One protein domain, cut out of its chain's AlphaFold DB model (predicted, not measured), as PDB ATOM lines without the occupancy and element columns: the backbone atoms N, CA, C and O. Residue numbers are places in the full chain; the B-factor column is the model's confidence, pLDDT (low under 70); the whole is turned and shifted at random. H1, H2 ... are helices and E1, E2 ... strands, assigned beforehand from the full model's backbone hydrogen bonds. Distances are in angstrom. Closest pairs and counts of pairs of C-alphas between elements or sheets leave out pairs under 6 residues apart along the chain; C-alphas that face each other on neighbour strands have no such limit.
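AT A GLANCE: This is residues 237 to 384 of the 385 residues of an uncharacterized protein of Wickerhamomyces ciferrii (strain ATCC 14091 / BCRC 22168 / CBS 111 / JCM 3599 / NBRC 0793 / NRRL Y-1031 F-60-10) (UniProt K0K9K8). Three long strands, E1 E2 E3, form a twisted sheet that curls round helix H3 at one end of a long body. The helical hairpin H1 and H2 and then H4 lead to the other end, where H6 is an arm whose residues 376 to 382 stick out. The printed part has 148 residues with six named helices and three strands, in the order H1 H2 E1 E2 E3 H3 H4 H5 H6; the class is mixed. It is loose, radius of gyration of the C-alphas 18.5 A, spanning 65 by 39 by 21 A.

HOW THE PARTS SIT: Start at the hub, H1, residues 237 to 252; its C-alpha 251 is 5.3 A from C-alpha 263 of H2, residues 260 to 268, which it touches. E1, residues 277 to 286, E2, 292 to 300, and E3, 303 to 312, make a meander, each strand the antiparallel neighbour of the one before; look for N 280 and O 297, 2.9 A, and N 296 and O 308, 2.9 A. H3, residues 317 to 335, is on this sheet, the closest C-alphas, Gly 310 and Ala 324, 3.7 A apart. H4, residues 337 to 353, only just touches H1, with 3 pairs of C-alphas within 8 A, Phe 244 and Phe 341 closest at 7.0 A. H2, H3 and H4 on one face of the sheet make two layers. H5, residues 357 to 361, is close but not clearly touching H4, C-alphas 351 and 359 closest at 7.1 A. H6, residues 363 to 382, is about perpendicular to H1, at 77 degrees. Each O i to N i+4 pair is within hydrogen-bond range in H1, H3 and H6, against 4 of 5 in H2, 11 of 13 in H4 and 0 of 1 in H5, where 2 of 2 O i to N i+3 pairs are.

IN THESE COORDINATES: Find C-alpha 237 at (171.057, 178.540, 191.479); H1 runs 21.9 A from there. E3 spans 27.6 A and H3 26.1 A. H6 runs 29.4 A to C-alpha 382 at (159.904, 199.300, 193.733).

THE WHOLE: The farthest C-alphas, Glu 288 and Asn 384, are 66.6 A apart. The printed part has no cut and no long link. Look for pLDDT under 70 at residues 272 to 274, 314 to 315, 354 to 362 and 376 to 384.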
ATOM      1  N   ASP A 237     172.143 179.478 191.197       79.81
ATOM      2  CA  ASP A 237     171.057 178.540 191.479       79.81
ATOM      3  C   ASP A 237     169.796 179.242 192.018       79.81
ATOM      4  O   ASP A 237     168.691 178.756 191.774       79.81
ATOM      5  N   SER A 238     169.918 180.419 192.655       84.06
ATOM      6  CA  SER A 238     168.763 181.203 193.114       84.06
ATOM      7  C   SER A 238     167.950 181.735 191.936       84.06
ATOM      8  O   SER A 238     166.733 181.569 191.891       84.06
ATOM      9  N   LYS A 239     168.612 182.318 190.926       83.69
ATOM     10  CA  LYS A 239     167.930 182.842 189.728       83.69
ATOM     11  C   LYS A 239     167.362 181.742 188.844       83.69
ATOM     12  O   LYS A 239     166.291 181.909 188.255       83.69
ATOM     13  N   LEU A 240     168.029 180.594 188.794       87.00
ATOM     14  CA  LEU A 240     167.482 179.409 188.146       87.00
ATOM     15  C   LEU A 240     166.250 178.866 188.880       87.00
ATOM     16  O   LEU A 240     165.288 178.476 188.214       87.00
ATOM     17  N   LYS A 241     166.241 178.889 190.219       91.06
ATOM     18  CA  LYS A 241     165.077 178.508 191.028       91.06
ATOM     19  C   LYS A 241     163.898 179.454 190.805       91.06
ATOM     20  O   LYS A 241     162.806 178.980 190.501       91.06
ATOM     21  N   GLU A 242     164.119 180.767 190.841       90.81
ATOM     22  CA  GLU A 242     163.079 181.765 190.540       90.81
ATOM     23  C   GLU A 242     162.482 181.555 189.133       90.81
ATOM     24  O   GLU A 242     161.262 181.551 188.945       90.81
ATOM     25  N   PHE A 243     163.328 181.301 188.126       91.00
ATOM     26  CA  PHE A 243     162.850 181.033 186.769       91.00
ATOM     27  C   PHE A 243     162.065 179.723 186.661       91.00
ATOM     28  O   PHE A 243     161.045 179.658 185.965       91.00
ATOM     29  N   PHE A 244     162.520 178.672 187.342       92.75
ATOM     30  CA  PHE A 244     161.793 177.412 187.410       92.75
ATOM     31  C   PHE A 244     160.405 177.615 188.023       92.75
ATOM     32  O   PHE A 244     159.413 177.186 187.432       92.75
ATOM     33  N   GLN A 245     160.313 178.351 189.133       92.94
ATOM     34  CA  GLN A 245     159.048 178.692 189.784       92.94
ATOM     35  C   GLN A 245     158.119 179.482 188.860       92.94
ATOM     36  O   GLN A 245     156.928 179.173 188.766       92.94
ATOM     37  N   TYR A 246     158.656 180.441 188.100       93.06
ATOM     38  CA  TYR A 246     157.897 181.147 187.069       93.06
ATOM     39  C   TYR A 246     157.320 180.181 186.021       93.06
ATOM     40  O   TYR A 246     156.116 180.206 185.742       93.06
ATOM     41  N   ARG A 247     158.138 179.280 185.459       92.00
ATOM     42  CA  ARG A 247     157.659 178.309 184.458       92.00
ATOM     43  C   ARG A 247     156.668 177.312 185.051       92.00
ATOM     44  O   ARG A 247     155.699 176.952 184.382       92.00
ATOM     45  N   LEU A 248     156.866 176.905 186.300       94.12
ATOM     46  CA  LEU A 248     155.950 176.031 187.020       94.12
ATOM     47  C   LEU A 248     154.599 176.717 187.249       94.12
ATOM     48  O   LEU A 248     153.558 176.114 186.994       94.12
ATOM     49  N   LYS A 249     154.588 178.002 187.619       94.00
ATOM     50  CA  LYS A 249     153.367 178.818 187.724       94.00
ATOM     51  C   LYS A 249     152.623 178.897 186.388       94.00
ATOM     52  O   LYS A 249     151.409 178.698 186.347       94.00
ATOM     53  N   VAL A 250     153.337 179.104 185.278       91.12
ATOM     54  CA  VAL A 250     152.753 179.075 183.922       91.12
ATOM     55  C   VAL A 250     152.188 177.689 183.583       91.12
ATOM     56  O   VAL A 250     151.097 177.580 183.018       91.12
ATOM     57  N   ALA A 251     152.886 176.614 183.956       92.38
ATOM     58  CA  ALA A 251     152.400 175.253 183.763       92.38
ATOM     59  C   ALA A 251     151.120 174.990 184.579       92.38
ATOM     60  O   ALA A 251     150.166 174.442 184.026       92.38
ATOM     61  N   ARG A 252     151.054 175.455 185.834       94.12
ATOM     62  CA  ARG A 252     149.889 175.344 186.735       94.12
ATOM     63  C   ARG A 252     148.686 176.185 186.277       94.12
ATOM     64  O   ARG A 252     147.545 175.789 186.500       94.12
ATOM     65  N   SER A 253     148.911 177.308 185.595       92.50
ATOM     66  CA  SER A 253     147.831 178.184 185.114       92.50
ATOM     67  C   SER A 253     146.919 177.476 184.105       92.50
ATOM     68  O   SER A 253     147.381 177.029 183.055       92.50
ATOM     69  N   GLY A 254     145.625 177.342 184.405       88.19
ATOM     70  CA  GLY A 254     144.673 176.617 183.551       88.19
ATOM     71  C   GLY A 254     144.939 175.108 183.467       88.19
ATOM     72  O   GLY A 254     144.640 174.482 182.449       88.19
ATOM     73  N   LEU A 255     145.571 174.525 184.492       92.19
ATOM     74  CA  LEU A 255     145.800 173.087 184.585       92.19
ATOM     75  C   LEU A 255     144.467 172.335 184.718       92.19
ATOM     76  O   LEU A 255     143.662 172.619 185.598       92.19
ATOM     77  N   ASN A 256     144.254 171.345 183.854       92.62
ATOM     78  CA  ASN A 256     143.134 170.410 183.938       92.62
ATOM     79  C   ASN A 256     143.580 169.005 183.507       92.62
ATOM     80  O   ASN A 256     144.670 168.839 182.952       92.62
ATOM     81  N   GLU A 257     142.739 167.991 183.728       89.25
ATOM     82  CA  GLU A 257     143.088 166.598 183.412       89.25
ATOM     83  C   GLU A 257     143.496 166.410 181.942       89.25
ATOM     84  O   GLU A 257     144.432 165.672 181.650       89.25
ATOM     85  N   ILE A 258     142.857 167.106 181.001       91.56
ATOM     86  CA  ILE A 258     143.139 166.956 179.566       91.56
ATOM     87  C   ILE A 258     144.535 167.494 179.216       91.56
ATOM     88  O   ILE A 258     145.267 166.873 178.444       91.56
ATOM     89  N   THR A 259     144.917 168.632 179.794       93.75
ATOM     90  CA  THR A 259     146.142 169.370 179.446       93.75
ATOM     91  C   THR A 259     147.350 169.010 180.308       93.75
ATOM     92  O   THR A 259     148.476 169.345 179.932       93.75
ATOM     93  N   ALA A 260     147.158 168.301 181.424       94.50
ATOM     94  CA  ALA A 260     148.196 168.045 182.423       94.50
ATOM     95  C   ALA A 260     149.478 167.425 181.851       94.50
ATOM     96  O   ALA A 260     150.568 167.955 182.064       94.50
ATOM     97  N   LYS A 261     149.359 166.353 181.052       94.56
ATOM     98  CA  LYS A 261     150.526 165.689 180.444       94.56
ATOM     99  C   LYS A 261     151.308 166.626 179.514       94.56
ATOM    100  O   LYS A 261     152.535 166.633 179.538       94.56
ATOM    101  N   MET A 262     150.599 167.434 178.722       93.06
ATOM    102  CA  MET A 262     151.204 168.399 177.798       93.06
ATOM    103  C   MET A 262     151.889 169.546 178.551       93.06
ATOM    104  O   MET A 262     152.979 169.965 178.180       93.06
ATOM    105  N   LYS A 263     151.273 170.042 179.629       94.06
ATOM    106  CA  LYS A 263     151.845 171.091 180.485       94.06
ATOM    107  C   LYS A 263     153.106 170.617 181.203       94.06
ATOM    108  O   LYS A 263     154.098 171.340 181.188       94.06
ATOM    109  N   LEU A 264     153.099 169.390 181.732       93.69
ATOM    110  CA  LEU A 264     154.291 168.770 182.308       93.69
ATOM    111  C   LEU A 264     155.398 168.619 181.259       93.69
ATOM    112  O   LEU A 264     156.532 169.002 181.514       93.69
ATOM    113  N   PHE A 265     155.077 168.156 180.050       90.81
ATOM    114  CA  PHE A 265     156.053 168.096 178.961       90.81
ATOM    115  C   PHE A 265     156.618 169.480 178.598       90.81
ATOM    116  O   PHE A 265     157.831 169.648 178.476       90.81
ATOM    117  N   ASN A 266     155.760 170.493 178.473       89.19
ATOM    118  CA  ASN A 266     156.168 171.851 178.113       89.19
ATOM    119  C   ASN A 266     157.073 172.510 179.164       89.19
ATOM    120  O   ASN A 266     157.941 173.295 178.784       89.19
ATOM    121  N   LEU A 267     156.934 172.158 180.449       90.56
ATOM    122  CA  LEU A 267     157.836 172.618 181.511       90.56
ATOM    123  C   LEU A 267     159.297 172.213 181.238       90.56
ATOM    124  O   LEU A 267     160.209 173.000 181.483       90.56
ATOM    125  N   PHE A 268     159.531 171.041 180.648       87.94
ATOM    126  CA  PHE A 268     160.879 170.542 180.335       87.94
ATOM    127  C   PHE A 268     161.274 170.706 178.861       87.94
ATOM    128  O   PHE A 268     162.435 170.518 178.482       87.94
ATOM    129  N   LYS A 269     160.323 171.100 178.009       83.31
ATOM    130  CA  LYS A 269     160.554 171.332 176.583       83.31
ATOM    131  C   LYS A 269     161.645 172.382 176.370       83.31
ATOM    132  O   LYS A 269     161.618 173.459 176.960       83.31
ATOM    133  N   GLY A 270     162.578 172.067 175.472       72.69
ATOM    134  CA  GLY A 270     163.672 172.958 175.081       72.69
ATOM    135  C   GLY A 270     164.933 172.848 175.942       72.69
ATOM    136  O   GLY A 270     165.927 173.474 175.585       72.69
ATOM    137  N   ILE A 271     164.917 172.043 177.014       75.25
ATOM    138  CA  ILE A 271     166.077 171.850 177.897       75.25
ATOM    139  C   ILE A 271     166.976 170.715 177.391       75.25
ATOM    140  O   ILE A 271     168.178 170.898 177.254       75.25
ATOM    141  N   ILE A 272     166.407 169.551 177.055       67.69
ATOM    142  CA  ILE A 272     167.136 168.413 176.466       67.69
ATOM    143  C   ILE A 272     166.265 167.756 175.388       67.69
ATOM    144  O   ILE A 272     165.060 167.583 175.592       67.69
ATOM    145  N   ARG A 273     166.875 167.372 174.252       65.38
ATOM    146  CA  ARG A 273     166.194 166.666 173.142       65.38
ATOM    147  C   ARG A 273     165.587 165.322 173.581       65.38
ATOM    148  O   ARG A 273     164.533 164.953 173.081       65.38
ATOM    149  N   ASP A 274     166.191 164.677 174.574       67.38
ATOM    150  CA  ASP A 274     165.868 163.327 175.052       67.38
ATOM    151  C   ASP A 274     165.064 163.293 176.365       67.38
ATOM    152  O   ASP A 274     165.088 162.291 177.080       67.38
ATOM    153  N   THR A 275     164.364 164.375 176.729       78.62
ATOM    154  CA  THR A 275     163.512 164.338 177.931       78.62
ATOM    155  C   THR A 275     162.397 163.312 177.725       78.62
ATOM    156  O   THR A 275     161.496 163.521 176.914       78.62
ATOM    157  N   SER A 276     162.450 162.205 178.466       86.25
ATOM    158  CA  SER A 276     161.457 161.134 178.374       86.25
ATOM    159  C   SER A 276     160.557 161.145 179.602       86.25
ATOM    160  O   SER A 276     161.028 160.974 180.725       86.25
ATOM    161  N   ILE A 277     159.256 161.346 179.380       91.12
ATOM    162  CA  ILE A 277     158.223 161.207 180.409       91.12
ATOM    163  C   ILE A 277     157.454 159.924 180.104       91.12
ATOM    164  O   ILE A 277     156.849 159.801 179.037       91.12
ATOM    165  N   LYS A 278     157.501 158.958 181.022       94.56
ATOM    166  CA  LYS A 278     156.858 157.646 180.888       94.56
ATOM    167  C   LYS A 278     155.787 157.472 181.954       94.56
ATOM    168  O   LYS A 278     155.933 157.960 183.068       94.56
ATOM    169  N   TYR A 279     154.725 156.763 181.593       95.94
ATOM    170  CA  TYR A 279     153.616 156.436 182.482       95.94
ATOM    171  C   TYR A 279     153.492 154.918 182.535       95.94
ATOM    172  O   TYR A 279     153.272 154.303 181.491       95.94
ATOM    173  N   THR A 280     153.650 154.332 183.717       95.81
ATOM    174  CA  THR A 280     153.648 152.878 183.915       95.81
ATOM    175  C   THR A 280     152.484 152.498 184.813       95.81
ATOM    176  O   THR A 280     152.334 153.059 185.893       95.81
ATOM    177  N   VAL A 281     151.648 151.561 184.367       95.19
ATOM    178  CA  VAL A 281     150.584 150.994 185.203       95.19
ATOM    179  C   VAL A 281     151.220 150.044 186.208       95.19
ATOM    180  O   VAL A 281     151.914 149.114 185.804       95.19
ATOM    181  N   ILE A 282     150.971 150.269 187.496       95.50
ATOM    182  CA  ILE A 282     151.465 149.397 188.574       95.50
ATOM    183  C   ILE A 282     150.361 148.556 189.204       95.50
ATOM    184  O   ILE A 282     150.630 147.503 189.775       95.50
ATOM    185  N   MET A 283     149.107 148.992 189.082       93.69
ATOM    186  CA  MET A 283     147.968 148.298 189.664       93.69
ATOM    187  C   MET A 283     146.722 148.508 188.809       93.69
ATOM    188  O   MET A 283     146.433 149.629 188.392       93.69
ATOM    189  N   ALA A 284     145.951 147.441 188.611       91.00
ATOM    190  CA  ALA A 284     144.590 147.498 188.094       91.00
ATOM    191  C   ALA A 284     143.697 146.604 188.962       91.00
ATOM    192  O   ALA A 284     143.949 145.406 189.091       91.00
ATOM    193  N   LYS A 285     142.670 147.190 189.582       91.69
ATOM    194  CA  LYS A 285     141.699 146.493 190.435       91.69
ATOM    195  C   LYS A 285     140.296 146.709 189.888       91.69
ATOM    196  O   LYS A 285     139.926 147.831 189.550       91.69
ATOM    197  N   LYS A 286     139.518 145.631 189.809       87.88
ATOM    198  CA  LYS A 286     138.088 145.686 189.498       87.88
ATOM    199  C   LYS A 286     137.310 145.561 190.804       87.88
ATOM    200  O   LYS A 286     137.516 144.600 191.537       87.88
ATOM    201  N   HIS A 287     136.449 146.531 191.079       85.38
ATOM    202  CA  HIS A 287     135.550 146.532 192.231       85.38
ATOM    203  C   HIS A 287     134.218 145.856 191.889       85.38
ATOM    204  O   HIS A 287     133.848 145.747 190.715       85.38
ATOM    205  N   GLU A 288     133.486 145.425 192.919       81.44
ATOM    206  CA  GLU A 288     132.194 144.724 192.793       81.44
ATOM    207  C   GLU A 288     131.154 145.545 192.007       81.44
ATOM    208  O   GLU A 288     130.366 144.990 191.245       81.44
ATOM    209  N   ASN A 289     131.249 146.877 192.059       83.75
ATOM    210  CA  ASN A 289     130.361 147.814 191.360       83.75
ATOM    211  C   ASN A 289     130.675 147.982 189.857       83.75
ATOM    212  O   ASN A 289     130.269 148.967 189.247       83.75
ATOM    213  N   ASN A 290     131.436 147.062 189.248       83.00
ATOM    214  CA  ASN A 290     131.985 147.170 187.886       83.00
ATOM    215  C   ASN A 290     132.924 148.367 187.641       83.00
ATOM    216  O   ASN A 290     133.321 148.614 186.499       83.00
ATOM    217  N   GLU A 291     133.345 149.064 188.694       86.12
ATOM    218  CA  GLU A 291     134.343 150.121 188.592       86.12
ATOM    219  C   GLU A 291     135.748 149.532 188.465       86.12
ATOM    220  O   GLU A 291     136.142 148.622 189.196       86.12
ATOM    221  N   VAL A 292     136.529 150.077 187.536       88.88
ATOM    222  CA  VAL A 292     137.946 149.750 187.385       88.88
ATOM    223  C   VAL A 292     138.769 150.892 187.957       88.88
ATOM    224  O   VAL A 292     138.639 152.033 187.509       88.88
ATOM    225  N   GLN A 293     139.633 150.580 188.917       93.00
ATOM    226  CA  GLN A 293     140.621 151.490 189.482       93.00
ATOM    227  C   GLN A 293     142.005 151.120 188.957       93.00
ATOM    228  O   GLN A 293     142.425 149.966 189.046       93.00
ATOM    229  N   VAL A 294     142.721 152.104 188.424       94.81
ATOM    230  CA  VAL A 294     144.081 151.940 187.911       94.81
ATOM    231  C   VAL A 294     145.002 152.923 188.611       94.81
ATOM    232  O   VAL A 294     144.666 154.100 188.752       94.81
ATOM    233  N   GLU A 295     146.174 152.450 189.009       96.81
ATOM    234  CA  GLU A 295     147.257 153.279 189.523       96.81
ATOM    235  C   GLU A 295     148.408 153.333 188.519       96.81
ATOM    236  O   GLU A 295     148.849 152.309 187.984       96.81
ATOM    237  N   VAL A 296     148.872 154.550 188.245       97.38
ATOM    238  CA  VAL A 296     149.930 154.847 187.281       97.38
ATOM    239  C   VAL A 296     151.036 155.644 187.952       97.38
ATOM    240  O   VAL A 296     150.784 156.678 188.567       97.38
ATOM    241  N   GLU A 297     152.269 155.213 187.736       97.62
ATOM    242  CA  GLU A 297     153.479 155.944 188.083       97.62
ATOM    243  C   GLU A 297     153.956 156.796 186.904       97.62
ATOM    244  O   GLU A 297     153.967 156.353 185.753       97.62
ATOM    245  N   CYS A 298     154.369 158.028 187.185       96.00
ATOM    246  CA  CYS A 298     154.952 158.956 186.226       96.00
ATOM    247  C   CYS A 298     156.457 159.064 186.467       96.00
ATOM    248  O   CYS A 298     156.899 159.591 187.489       96.00
ATOM    249  N   TYR A 299     157.235 158.631 185.481       93.25
ATOM    250  CA  TYR A 299     158.689 158.675 185.486       93.25
ATOM    251  C   TYR A 299     159.211 159.743 184.538       93.25
ATOM    252  O   TYR A 299     158.727 159.870 183.413       93.25
ATOM    253  N   MET A 300     160.273 160.433 184.936       90.25
ATOM    254  CA  MET A 300     161.052 161.295 184.054       90.25
ATOM    255  C   MET A 300     162.507 160.876 184.085       90.25
ATOM    256  O   MET A 300     163.122 160.833 185.144       90.25
ATOM    257  N   ASN A 301     163.053 160.521 182.922       87.12
ATOM    258  CA  ASN A 301     164.427 160.024 182.805       87.12
ATOM    259  C   ASN A 301     164.763 158.923 183.833       87.12
ATOM    260  O   ASN A 301     165.862 158.889 184.377       87.12
ATOM    261  N   LYS A 302     163.812 158.001 184.053       88.62
ATOM    262  CA  LYS A 302     163.867 156.884 185.021       88.62
ATOM    263  C   LYS A 302     163.720 157.265 186.502       88.62
ATOM    264  O   LYS A 302     163.767 156.368 187.333       88.62
ATOM    265  N   VAL A 303     163.490 158.532 186.837       89.75
ATOM    266  CA  VAL A 303     163.188 158.958 188.211       89.75
ATOM    267  C   VAL A 303     161.680 159.039 188.399       89.75
ATOM    268  O   VAL A 303     160.990 159.636 187.570       89.75
ATOM    269  N   LEU A 304     161.165 158.402 189.452       93.25
ATOM    270  CA  LEU A 304     159.756 158.490 189.823       93.25
ATOM    271  C   LEU A 304     159.465 159.915 190.285       93.25
ATOM    272  O   LEU A 304     160.072 160.391 191.237       93.25
ATOM    273  N   ILE A 305     158.537 160.586 189.608       93.44
ATOM    274  CA  ILE A 305     158.099 161.920 190.010       93.44
ATOM    275  C   ILE A 305     156.833 161.825 190.836       93.44
ATOM    276  O   ILE A 305     156.715 162.521 191.825       93.44
ATOM    277  N   SER A 306     155.840 161.047 190.408       96.44
ATOM    278  CA  SER A 306     154.525 161.040 191.062       96.44
ATOM    279  C   SER A 306     153.718 159.804 190.703       96.44
ATOM    280  O   SER A 306     154.011 159.123 189.719       96.44
ATOM    281  N   THR A 307     152.650 159.567 191.458       96.62
ATOM    282  CA  THR A 307     151.640 158.551 191.164       96.62
ATOM    283  C   THR A 307     150.275 159.195 190.940       96.62
ATOM    284  O   THR A 307     150.019 160.334 191.347       96.62
ATOM    285  N   GLY A 308     149.386 158.491 190.248       96.50
ATOM    286  CA  GLY A 308     148.023 158.932 189.992       96.50
ATOM    287  C   GLY A 308     147.062 157.760 189.929       96.50
ATOM    288  O   GLY A 308     147.352 156.746 189.301       96.50
ATOM    289  N   ILE A 309     145.899 157.927 190.554       95.62
ATOM    290  CA  ILE A 309     144.840 156.917 190.594       95.62
ATOM    291  C   ILE A 309     143.675 157.396 189.737       95.62
ATOM    292  O   ILE A 309     143.114 158.460 190.000       95.62
ATOM    293  N   GLY A 310     143.301 156.615 188.731       93.06
ATOM    294  CA  GLY A 310     142.151 156.851 187.863       93.06
ATOM    295  C   GLY A 310     141.074 155.797 188.081       93.06
ATOM    296  O   GLY A 310     141.380 154.642 188.369       93.06
ATOM    297  N   THR A 311     139.815 156.193 187.928       90.69
ATOM    298  CA  THR A 311     138.663 155.288 188.008       90.69
ATOM    299  C   THR A 311     137.818 155.383 186.741       90.69
ATOM    300  O   THR A 311     137.788 156.418 186.071       90.69
ATOM    301  N   SER A 312     137.152 154.289 186.377       89.69
ATOM    302  CA  SER A 312     136.205 154.232 185.261       89.69
ATOM    303  C   SER A 312     135.032 153.325 185.616       89.69
ATOM    304  O   SER A 312     135.237 152.176 185.996       89.69
ATOM    305  N   ILE A 313     133.808 153.832 185.429       77.19
ATOM    306  CA  ILE A 313     132.536 153.116 185.667       77.19
ATOM    307  C   ILE A 313     132.267 152.060 184.573       77.19
ATOM    308  O   ILE A 313     131.441 151.167 184.723       77.19
ATOM    309  N   LYS A 314     132.983 152.135 183.446       63.09
ATOM    310  CA  LYS A 314     132.903 151.153 182.358       63.09
ATOM    311  C   LYS A 314     134.113 150.218 182.425       63.09
ATOM    312  O   LYS A 314     135.207 150.689 182.738       63.09
ATOM    313  N   THR A 315     133.949 148.954 182.016       61.12
ATOM    314  CA  THR A 315     134.984 147.887 181.919       61.12
ATOM    315  C   THR A 315     136.218 148.236 181.069       61.12
ATOM    316  O   THR A 315     137.103 147.409 180.870       61.12
ATOM    317  N   PHE A 316     136.315 149.464 180.566       73.12
ATOM    318  CA  PHE A 316     137.437 149.971 179.801       73.12
ATOM    319  C   PHE A 316     138.595 150.374 180.721       73.12
ATOM    320  O   PHE A 316     138.745 151.543 181.086       73.12
ATOM    321  N   THR A 317     139.472 149.416 181.015       81.19
ATOM    322  CA  THR A 317     140.772 149.621 181.683       81.19
ATOM    323  C   THR A 317     141.539 150.801 181.083       81.19
ATOM    324  O   THR A 317     142.050 151.650 181.806       81.19
ATOM    325  N   LYS A 318     141.493 150.953 179.752       87.44
ATOM    326  CA  LYS A 318     142.151 152.042 179.014       87.44
ATOM    327  C   LYS A 318     141.686 153.448 179.422       87.44
ATOM    328  O   LYS A 318     142.486 154.381 179.425       87.44
ATOM    329  N   HIS A 319     140.410 153.636 179.771       88.31
ATOM    330  CA  HIS A 319     139.921 154.941 180.233       88.31
ATOM    331  C   HIS A 319     140.442 155.271 181.636       88.31
ATOM    332  O   HIS A 319     140.893 156.398 181.865       88.31
ATOM    333  N   ALA A 320     140.446 154.284 182.537       88.88
ATOM    334  CA  ALA A 320     141.024 154.427 183.869       88.88
ATOM    335  C   ALA A 320     142.540 154.694 183.798       88.88
ATOM    336  O   ALA A 320     143.018 155.587 184.488       88.88
ATOM    337  N   GLU A 321     143.278 154.034 182.897       92.56
ATOM    338  CA  GLU A 321     144.707 154.291 182.644       92.56
ATOM    339  C   GLU A 321     144.984 155.722 182.161       92.56
ATOM    340  O   GLU A 321     145.895 156.396 182.653       92.56
ATOM    341  N   ILE A 322     144.192 156.219 181.201       92.88
ATOM    342  CA  ILE A 322     144.325 157.596 180.702       92.88
ATOM    343  C   ILE A 322     144.066 158.592 181.837       92.88
ATOM    344  O   ILE A 322     144.848 159.533 182.000       92.88
ATOM    345  N   SER A 323     143.004 158.386 182.624       93.69
ATOM    346  CA  SER A 323     142.678 159.221 183.789       93.69
ATOM    347  C   SER A 323     143.789 159.181 184.846       93.69
ATOM    348  O   SER A 323     144.287 160.232 185.254       93.69
ATOM    349  N   ALA A 324     144.265 157.987 185.209       95.44
ATOM    350  CA  ALA A 324     145.340 157.772 186.174       95.44
ATOM    351  C   ALA A 324     146.627 158.493 185.753       95.44
ATOM    352  O   ALA A 324     147.201 159.258 186.526       95.44
ATOM    353  N   GLY A 325     147.029 158.356 184.486       96.00
ATOM    354  CA  GLY A 325     148.201 159.051 183.962       96.00
ATOM    355  C   GLY A 325     148.044 160.576 183.911       96.00
ATOM    356  O   GLY A 325     149.028 161.296 184.062       96.00
ATOM    357  N   ARG A 326     146.830 161.098 183.690       96.00
ATOM    358  CA  ARG A 326     146.559 162.546 183.759       96.00
ATOM    359  C   ARG A 326     146.668 163.057 185.193       96.00
ATOM    360  O   ARG A 326     147.301 164.084 185.416       96.00
ATOM    361  N   ARG A 327     146.126 162.313 186.159       95.56
ATOM    362  CA  ARG A 327     146.233 162.625 187.590       95.56
ATOM    363  C   ARG A 327     147.666 162.538 188.102       95.56
ATOM    364  O   ARG A 327     148.067 163.414 188.856       95.56
ATOM    365  N   ALA A 328     148.458 161.576 187.627       96.69
ATOM    366  CA  ALA A 328     149.889 161.522 187.923       96.69
ATOM    367  C   ALA A 328     150.583 162.813 187.449       96.69
ATOM    368  O   ALA A 328     151.251 163.481 188.227       96.69
ATOM    369  N   ALA A 329     150.325 163.264 186.216       96.44
ATOM    370  CA  ALA A 329     150.887 164.524 185.720       96.44
ATOM    371  C   ALA A 329     150.429 165.768 186.513       96.44
ATOM    372  O   ALA A 329     151.221 166.689 186.711       96.44
ATOM    373  N   ILE A 330     149.176 165.805 186.985       96.12
ATOM    374  CA  ILE A 330     148.697 166.866 187.888       96.12
ATOM    375  C   ILE A 330     149.470 166.825 189.207       96.12
ATOM    376  O   ILE A 330     149.963 167.859 189.650       96.12
ATOM    377  N   ASN A 331     149.601 165.644 189.815       95.62
ATOM    378  CA  ASN A 331     150.310 165.472 191.079       95.62
ATOM    379  C   ASN A 331     151.776 165.897 190.959       95.62
ATOM    380  O   ASN A 331     152.234 166.656 191.807       95.62
ATOM    381  N   ALA A 332     152.462 165.517 189.874       95.25
ATOM    382  CA  ALA A 332     153.803 166.008 189.563       95.25
ATOM    383  C   ALA A 332     153.865 167.543 189.595       95.25
ATOM    384  O   ALA A 332     154.665 168.111 190.326       95.25
ATOM    385  N   LEU A 333     152.989 168.219 188.845       95.06
ATOM    386  CA  LEU A 333     152.991 169.683 188.743       95.06
ATOM    387  C   LEU A 333     152.610 170.390 190.052       95.06
ATOM    388  O   LEU A 333     153.050 171.515 190.286       95.06
ATOM    389  N   MET A 334     151.762 169.784 190.882       92.62
ATOM    390  CA  MET A 334     151.192 170.445 192.060       92.62
ATOM    391  C   MET A 334     151.959 170.176 193.351       92.62
ATOM    392  O   MET A 334     152.010 171.067 194.190       92.62
ATOM    393  N   LYS A 335     152.519 168.974 193.528       89.50
ATOM    394  CA  LYS A 335     153.004 168.514 194.839       89.50
ATOM    395  C   LYS A 335     154.518 168.374 194.943       89.50
ATOM    396  O   LYS A 335     155.025 168.432 196.051       89.50
ATOM    397  N   ASN A 336     155.220 168.245 193.818       87.81
ATOM    398  CA  ASN A 336     156.619 167.808 193.806       87.81
ATOM    399  C   ASN A 336     157.519 168.888 193.198       87.81
ATOM    400  O   ASN A 336     158.217 168.662 192.213       87.81
ATOM    401  N   GLU A 337     157.392 170.120 193.703       91.44
ATOM    402  CA  GLU A 337     158.143 171.273 193.192       91.44
ATOM    403  C   GLU A 337     159.652 171.070 193.336       91.44
ATOM    404  O   GLU A 337     160.378 171.272 192.361       91.44
ATOM    405  N   ASP A 338     160.100 170.627 194.511       89.19
ATOM    406  CA  ASP A 338     161.517 170.422 194.801       89.19
ATOM    407  C   ASP A 338     162.086 169.248 193.990       89.19
ATOM    408  O   ASP A 338     163.099 169.415 193.316       89.19
ATOM    409  N   GLU A 339     161.395 168.105 193.907       89.81
ATOM    410  CA  GLU A 339     161.856 166.969 193.097       89.81
ATOM    411  C   GLU A 339     161.888 167.303 191.600       89.81
ATOM    412  O   GLU A 339     162.789 166.880 190.868       89.81
ATOM    413  N   LEU A 340     160.911 168.076 191.113       91.62
ATOM    414  CA  LEU A 340     160.933 168.566 189.739       91.62
ATOM    415  C   LEU A 340     162.104 169.522 189.512       91.62
ATOM    416  O   LEU A 340     162.717 169.452 188.445       91.62
ATOM    417  N   PHE A 341     162.416 170.395 190.472       91.94
ATOM    418  CA  PHE A 341     163.555 171.303 190.381       91.94
ATOM    419  C   PHE A 341     164.883 170.542 190.378       91.94
ATOM    420  O   PHE A 341     165.725 170.807 189.522       91.94
ATOM    421  N   ASP A 342     165.039 169.543 191.244       90.31
ATOM    422  CA  ASP A 342     166.238 168.705 191.334       90.31
ATOM    423  C   ASP A 342     166.486 167.897 190.058       90.31
ATOM    424  O   ASP A 342     167.630 167.661 189.666       90.31
ATOM    425  N   LEU A 343     165.421 167.515 189.352       89.19
ATOM    426  CA  LEU A 343     165.529 166.922 188.020       89.19
ATOM    427  C   LEU A 343     165.834 167.968 186.949       89.19
ATOM    428  O   LEU A 343     166.611 167.712 186.029       89.19
ATOM    429  N   TRP A 344     165.220 169.142 187.043       89.75
ATOM    430  CA  TRP A 344     165.319 170.214 186.058       89.75
ATOM    431  C   TRP A 344     166.698 170.889 186.055       89.75
ATOM    432  O   TRP A 344     167.279 171.110 184.989       89.75
ATOM    433  N   LEU A 345     167.255 171.178 187.230       88.50
ATOM    434  CA  LEU A 345     168.471 171.971 187.402       88.50
ATOM    435  C   LEU A 345     169.700 171.340 186.720       88.50
ATOM    436  O   LEU A 345     170.356 172.038 185.939       88.50
ATOM    437  N   PRO A 346     170.009 170.038 186.889       85.69
ATOM    438  CA  PRO A 346     171.127 169.404 186.193       85.69
ATOM    439  C   PRO A 346     170.965 169.414 184.670       85.69
ATOM    440  O   PRO A 346     171.955 169.482 183.938       85.69
ATOM    441  N   MET A 347     169.724 169.350 184.172       85.25
ATOM    442  CA  MET A 347     169.448 169.407 182.736       85.25
ATOM    443  C   MET A 347     169.749 170.794 182.174       85.25
ATOM    444  O   MET A 347     170.380 170.918 181.123       85.25
ATOM    445  N   VAL A 348     169.340 171.831 182.903       83.81
ATOM    446  CA  VAL A 348     169.607 173.224 182.553       83.81
ATOM    447  C   VAL A 348     171.097 173.524 182.639       83.81
ATOM    448  O   VAL A 348     171.654 173.991 181.654       83.81
ATOM    449  N   LYS A 349     171.790 173.159 183.724       81.06
ATOM    450  CA  LYS A 349     173.251 173.335 183.829       81.06
ATOM    451  C   LYS A 349     173.986 172.704 182.643       81.06
ATOM    452  O   LYS A 349     174.757 173.374 181.963       81.06
ATOM    453  N   ARG A 350     173.637 171.465 182.274       79.00
ATOM    454  CA  ARG A 350     174.214 170.785 181.100       79.00
ATOM    455  C   ARG A 350     173.943 171.513 179.783       79.00
ATOM    456  O   ARG A 350     174.829 171.579 178.927       79.00
ATOM    457  N   LEU A 351     172.728 172.032 179.594       76.94
ATOM    458  CA  LEU A 351     172.382 172.843 178.424       76.94
ATOM    459  C   LEU A 351     173.299 174.073 178.353       76.94
ATOM    460  O   LEU A 351     173.880 174.358 177.306       76.94
ATOM    461  N   LEU A 352     173.466 174.767 179.473       72.75
ATOM    462  CA  LEU A 352     174.202 176.023 179.570       72.75
ATOM    463  C   LEU A 352     175.720 175.840 179.429       72.75
ATOM    464  O   LEU A 352     176.370 176.655 178.772       72.75
ATOM    465  N   ASP A 353     176.258 174.736 179.946       71.38
ATOM    466  CA  ASP A 353     177.675 174.365 179.841       71.38
ATOM    467  C   ASP A 353     178.078 173.891 178.444       71.38
ATOM    468  O   ASP A 353     179.261 173.865 178.076       71.38
ATOM    469  N   SER A 354     177.100 173.494 177.631       68.31
ATOM    470  CA  SER A 354     177.380 172.981 176.303       68.31
ATOM    471  C   SER A 354     178.093 174.036 175.433       68.31
ATOM    472  O   SER A 354     177.710 175.203 175.307       68.31
ATOM    473  N   LYS A 355     179.151 173.616 174.735       57.03
ATOM    474  CA  LYS A 355     179.881 174.484 173.790       57.03
ATOM    475  C   LYS A 355     179.110 174.726 172.480       57.03
ATOM    476  O   LYS A 355     179.645 175.353 171.562       57.03
ATOM    477  N   ASN A 356     177.878 174.227 172.370       54.00
ATOM    478  CA  ASN A 356     177.147 174.144 171.114       54.00
ATOM    479  C   ASN A 356     176.428 175.462 170.792       54.00
ATOM    480  O   ASN A 356     175.618 175.965 171.569       54.00
ATOM    481  N   LYS A 357     176.707 176.043 169.619       51.59
ATOM    482  CA  LYS A 357     176.120 177.335 169.209       51.59
ATOM    483  C   LYS A 357     174.601 177.280 169.012       51.59
ATOM    484  O   LYS A 357     173.966 178.315 169.181       51.59
ATOM    485  N   GLU A 358     174.033 176.111 168.713       51.75
ATOM    486  CA  GLU A 358     172.581 175.916 168.535       51.75
ATOM    487  C   GLU A 358     171.769 176.200 169.808       51.75
ATOM    488  O   GLU A 358     170.599 176.572 169.740       51.75
ATOM    489  N   ILE A 359     172.394 176.089 170.980       51.56
ATOM    490  CA  ILE A 359     171.714 176.243 172.269       51.56
ATOM    491  C   ILE A 359     171.393 177.710 172.580       51.56
ATOM    492  O   ILE A 359     170.390 178.004 173.233       51.56
ATOM    493  N   LYS A 360     172.138 178.641 171.973       52.84
ATOM    494  CA  LYS A 360     171.893 180.092 172.045       52.84
ATOM    495  C   LYS A 360     170.641 180.544 171.287       52.84
ATOM    496  O   LYS A 360     170.194 181.670 171.471       52.84
ATOM    497  N   SER A 361     170.101 179.675 170.437       53.09
ATOM    498  CA  SER A 361     168.847 179.862 169.700       53.09
ATOM    499  C   SER A 361     167.708 178.991 170.237       53.09
ATOM    500  O   SER A 361     166.631 178.973 169.645       53.09
ATOM    501  N   SER A 362     167.918 178.261 171.340       66.25
ATOM    502  CA  SER A 362     166.832 177.509 171.968       66.25
ATOM    503  C   SER A 362     165.766 178.471 172.500       66.25
ATOM    504  O   SER A 362     166.082 179.531 173.050       66.25
ATOM    505  N   SER A 363     164.493 178.098 172.357       72.81
ATOM    506  CA  SER A 363     163.379 178.861 172.931       72.81
ATOM    507  C   SER A 363     163.551 179.050 174.441       72.81
ATOM    508  O   SER A 363     163.254 180.120 174.958       72.81
ATOM    509  N   PHE A 364     164.130 178.050 175.117       78.88
ATOM    510  CA  PHE A 364     164.464 178.096 176.536       78.88
ATOM    511  C   PHE A 364     165.399 179.259 176.883       78.88
ATOM    512  O   PHE A 364     165.099 180.045 177.777       78.88
ATOM    513  N   PHE A 365     166.518 179.398 176.164       75.00
ATOM    514  CA  PHE A 365     167.489 180.455 176.451       75.00
ATOM    515  C   PHE A 365     166.868 181.845 176.261       75.00
ATOM    516  O   PHE A 365     167.066 182.734 177.083       75.00
ATOM    517  N   ILE A 366     166.064 182.018 175.209       76.25
ATOM    518  CA  ILE A 366     165.353 183.275 174.944       76.25
ATOM    519  C   ILE A 366     164.346 183.584 176.064       76.25
ATOM    520  O   ILE A 366     164.244 184.735 176.486       76.25
ATOM    521  N   GLU A 367     163.608 182.584 176.551       81.69
ATOM    522  CA  GLU A 367     162.672 182.738 177.672       81.69
ATOM    523  C   GLU A 367     163.384 183.122 178.973       81.69
ATOM    524  O   GLU A 367     162.925 184.035 179.658       81.69
ATOM    525  N   TYR A 368     164.517 182.487 179.290       82.75
ATOM    526  CA  TYR A 368     165.277 182.794 180.504       82.75
ATOM    527  C   TYR A 368     165.832 184.220 180.497       82.75
ATOM    528  O   TYR A 368     165.707 184.945 181.478       82.75
ATOM    529  N   VAL A 369     166.391 184.662 179.367       76.62
ATOM    530  CA  VAL A 369     166.905 186.033 179.234       76.62
ATOM    531  C   VAL A 369     165.789 187.061 179.435       76.62
ATOM    532  O   VAL A 369     165.960 188.004 180.201       76.62
ATOM    533  N   LYS A 370     164.612 186.837 178.835       82.31
ATOM    534  CA  LYS A 370     163.438 187.702 179.045       82.31
ATOM    535  C   LYS A 370     162.963 187.717 180.500       82.31
ATOM    536  O   LYS A 370     162.483 188.743 180.970       82.31
ATOM    537  N   PHE A 371     163.055 186.588 181.201       85.00
ATOM    538  CA  PHE A 371     162.717 186.509 182.621       85.00
ATOM    539  C   PHE A 371     163.671 187.350 183.482       85.00
ATOM    540  O   PHE A 371     163.214 188.120 184.326       85.00
ATOM    541  N   LEU A 372     164.980 187.261 183.223       80.06
ATOM    542  CA  LEU A 372     165.980 188.071 183.922       80.06
ATOM    543  C   LEU A 372     165.772 189.575 183.696       80.06
ATOM    544  O   LEU A 372     165.952 190.356 184.625       80.06
ATOM    545  N   GLU A 373     165.377 189.977 182.486       77.06
ATOM    546  CA  GLU A 373     165.067 191.375 182.160       77.06
ATOM    547  C   GLU A 373     163.868 191.907 182.954       77.06
ATOM    548  O   GLU A 373     163.927 193.011 183.485       77.06
ATOM    549  N   ARG A 374     162.789 191.120 183.064       79.38
ATOM    550  CA  ARG A 374     161.601 191.519 183.839       79.38
ATOM    551  C   ARG A 374     161.906 191.658 185.323       79.38
ATOM    552  O   ARG A 374     161.559 192.671 185.913       79.38
ATOM    553  N   SER A 375     162.612 190.678 185.880       73.12
ATOM    554  CA  SER A 375     162.918 190.636 187.312       73.12
ATOM    555  C   SER A 375     163.784 191.823 187.758       73.12
ATOM    556  O   SER A 375     163.669 192.279 188.888       73.12
ATOM    557  N   GLU A 376     164.652 192.352 186.884       67.25
ATOM    558  CA  GLU A 376     165.423 193.568 187.189       67.25
ATOM    559  C   GLU A 376     164.607 194.857 187.033       67.25
ATOM    560  O   GLU A 376     164.824 195.798 187.793       67.25
ATOM    561  N   ASN A 377     163.677 194.919 186.078       64.44
ATOM    562  CA  ASN A 377     162.822 196.094 185.913       64.44
ATOM    563  C   ASN A 377     161.844 196.250 187.087       64.44
ATOM    564  O   ASN A 377     161.692 197.358 187.585       64.44
ATOM    565  N   GLU A 378     161.263 195.147 187.569       60.53
ATOM    566  CA  GLU A 378     160.350 195.141 188.723       60.53
ATOM    567  C   GLU A 378     161.061 195.611 190.011       60.53
ATOM    568  O   GLU A 378     160.531 196.455 190.727       60.53
ATOM    569  N   MET A 379     162.312 195.188 190.251       45.16
ATOM    570  CA  MET A 379     163.094 195.677 191.403       45.16
ATOM    571  C   MET A 379     163.451 197.169 191.314       45.16
ATOM    572  O   MET A 379     163.557 197.839 192.336       45.16
ATOM    573  N   ASN A 380     163.664 197.706 190.107       40.47
ATOM    574  CA  ASN A 380     163.974 199.128 189.933       40.47
ATOM    575  C   ASN A 380     162.730 200.020 190.061       40.47
ATOM    576  O   ASN A 380     162.871 201.191 190.401       40.47
ATOM    577  N   GLU A 381     161.529 199.507 189.782       44.16
ATOM    578  CA  GLU A 381     160.279 200.247 189.993       44.16
ATOM    579  C   GLU A 381     159.933 200.352 191.485       44.16
ATOM    580  O   GLU A 381     159.612 201.447 191.937       44.16
ATOM    581  N   GLU A 382     160.119 199.284 192.271       37.47
ATOM    582  CA  GLU A 382     159.904 199.300 193.733       37.47
ATOM    583  C   GLU A 382     160.871 200.223 194.495       37.47
ATOM    584  O   GLU A 382     160.542 200.718 195.567       37.47
ATOM    585  N   LEU A 383     162.063 200.485 193.951       34.78
ATOM    586  CA  LEU A 383     163.032 201.432 194.524       34.78
ATOM    587  C   LEU A 383     162.716 202.904 194.212       34.78
ATOM    588  O   LEU A 383     163.321 203.791 194.813       34.78
ATOM    589  N   ASN A 384     161.817 203.167 193.259       38.41
ATOM    590  CA  ASN A 384     161.451 204.515 192.815       38.41
ATOM    591  C   ASN A 384     160.040 204.943 193.274       38.41
ATOM    592  O   ASN A 384     159.614 206.055 192.950       38.41
TER     593      ASN A 384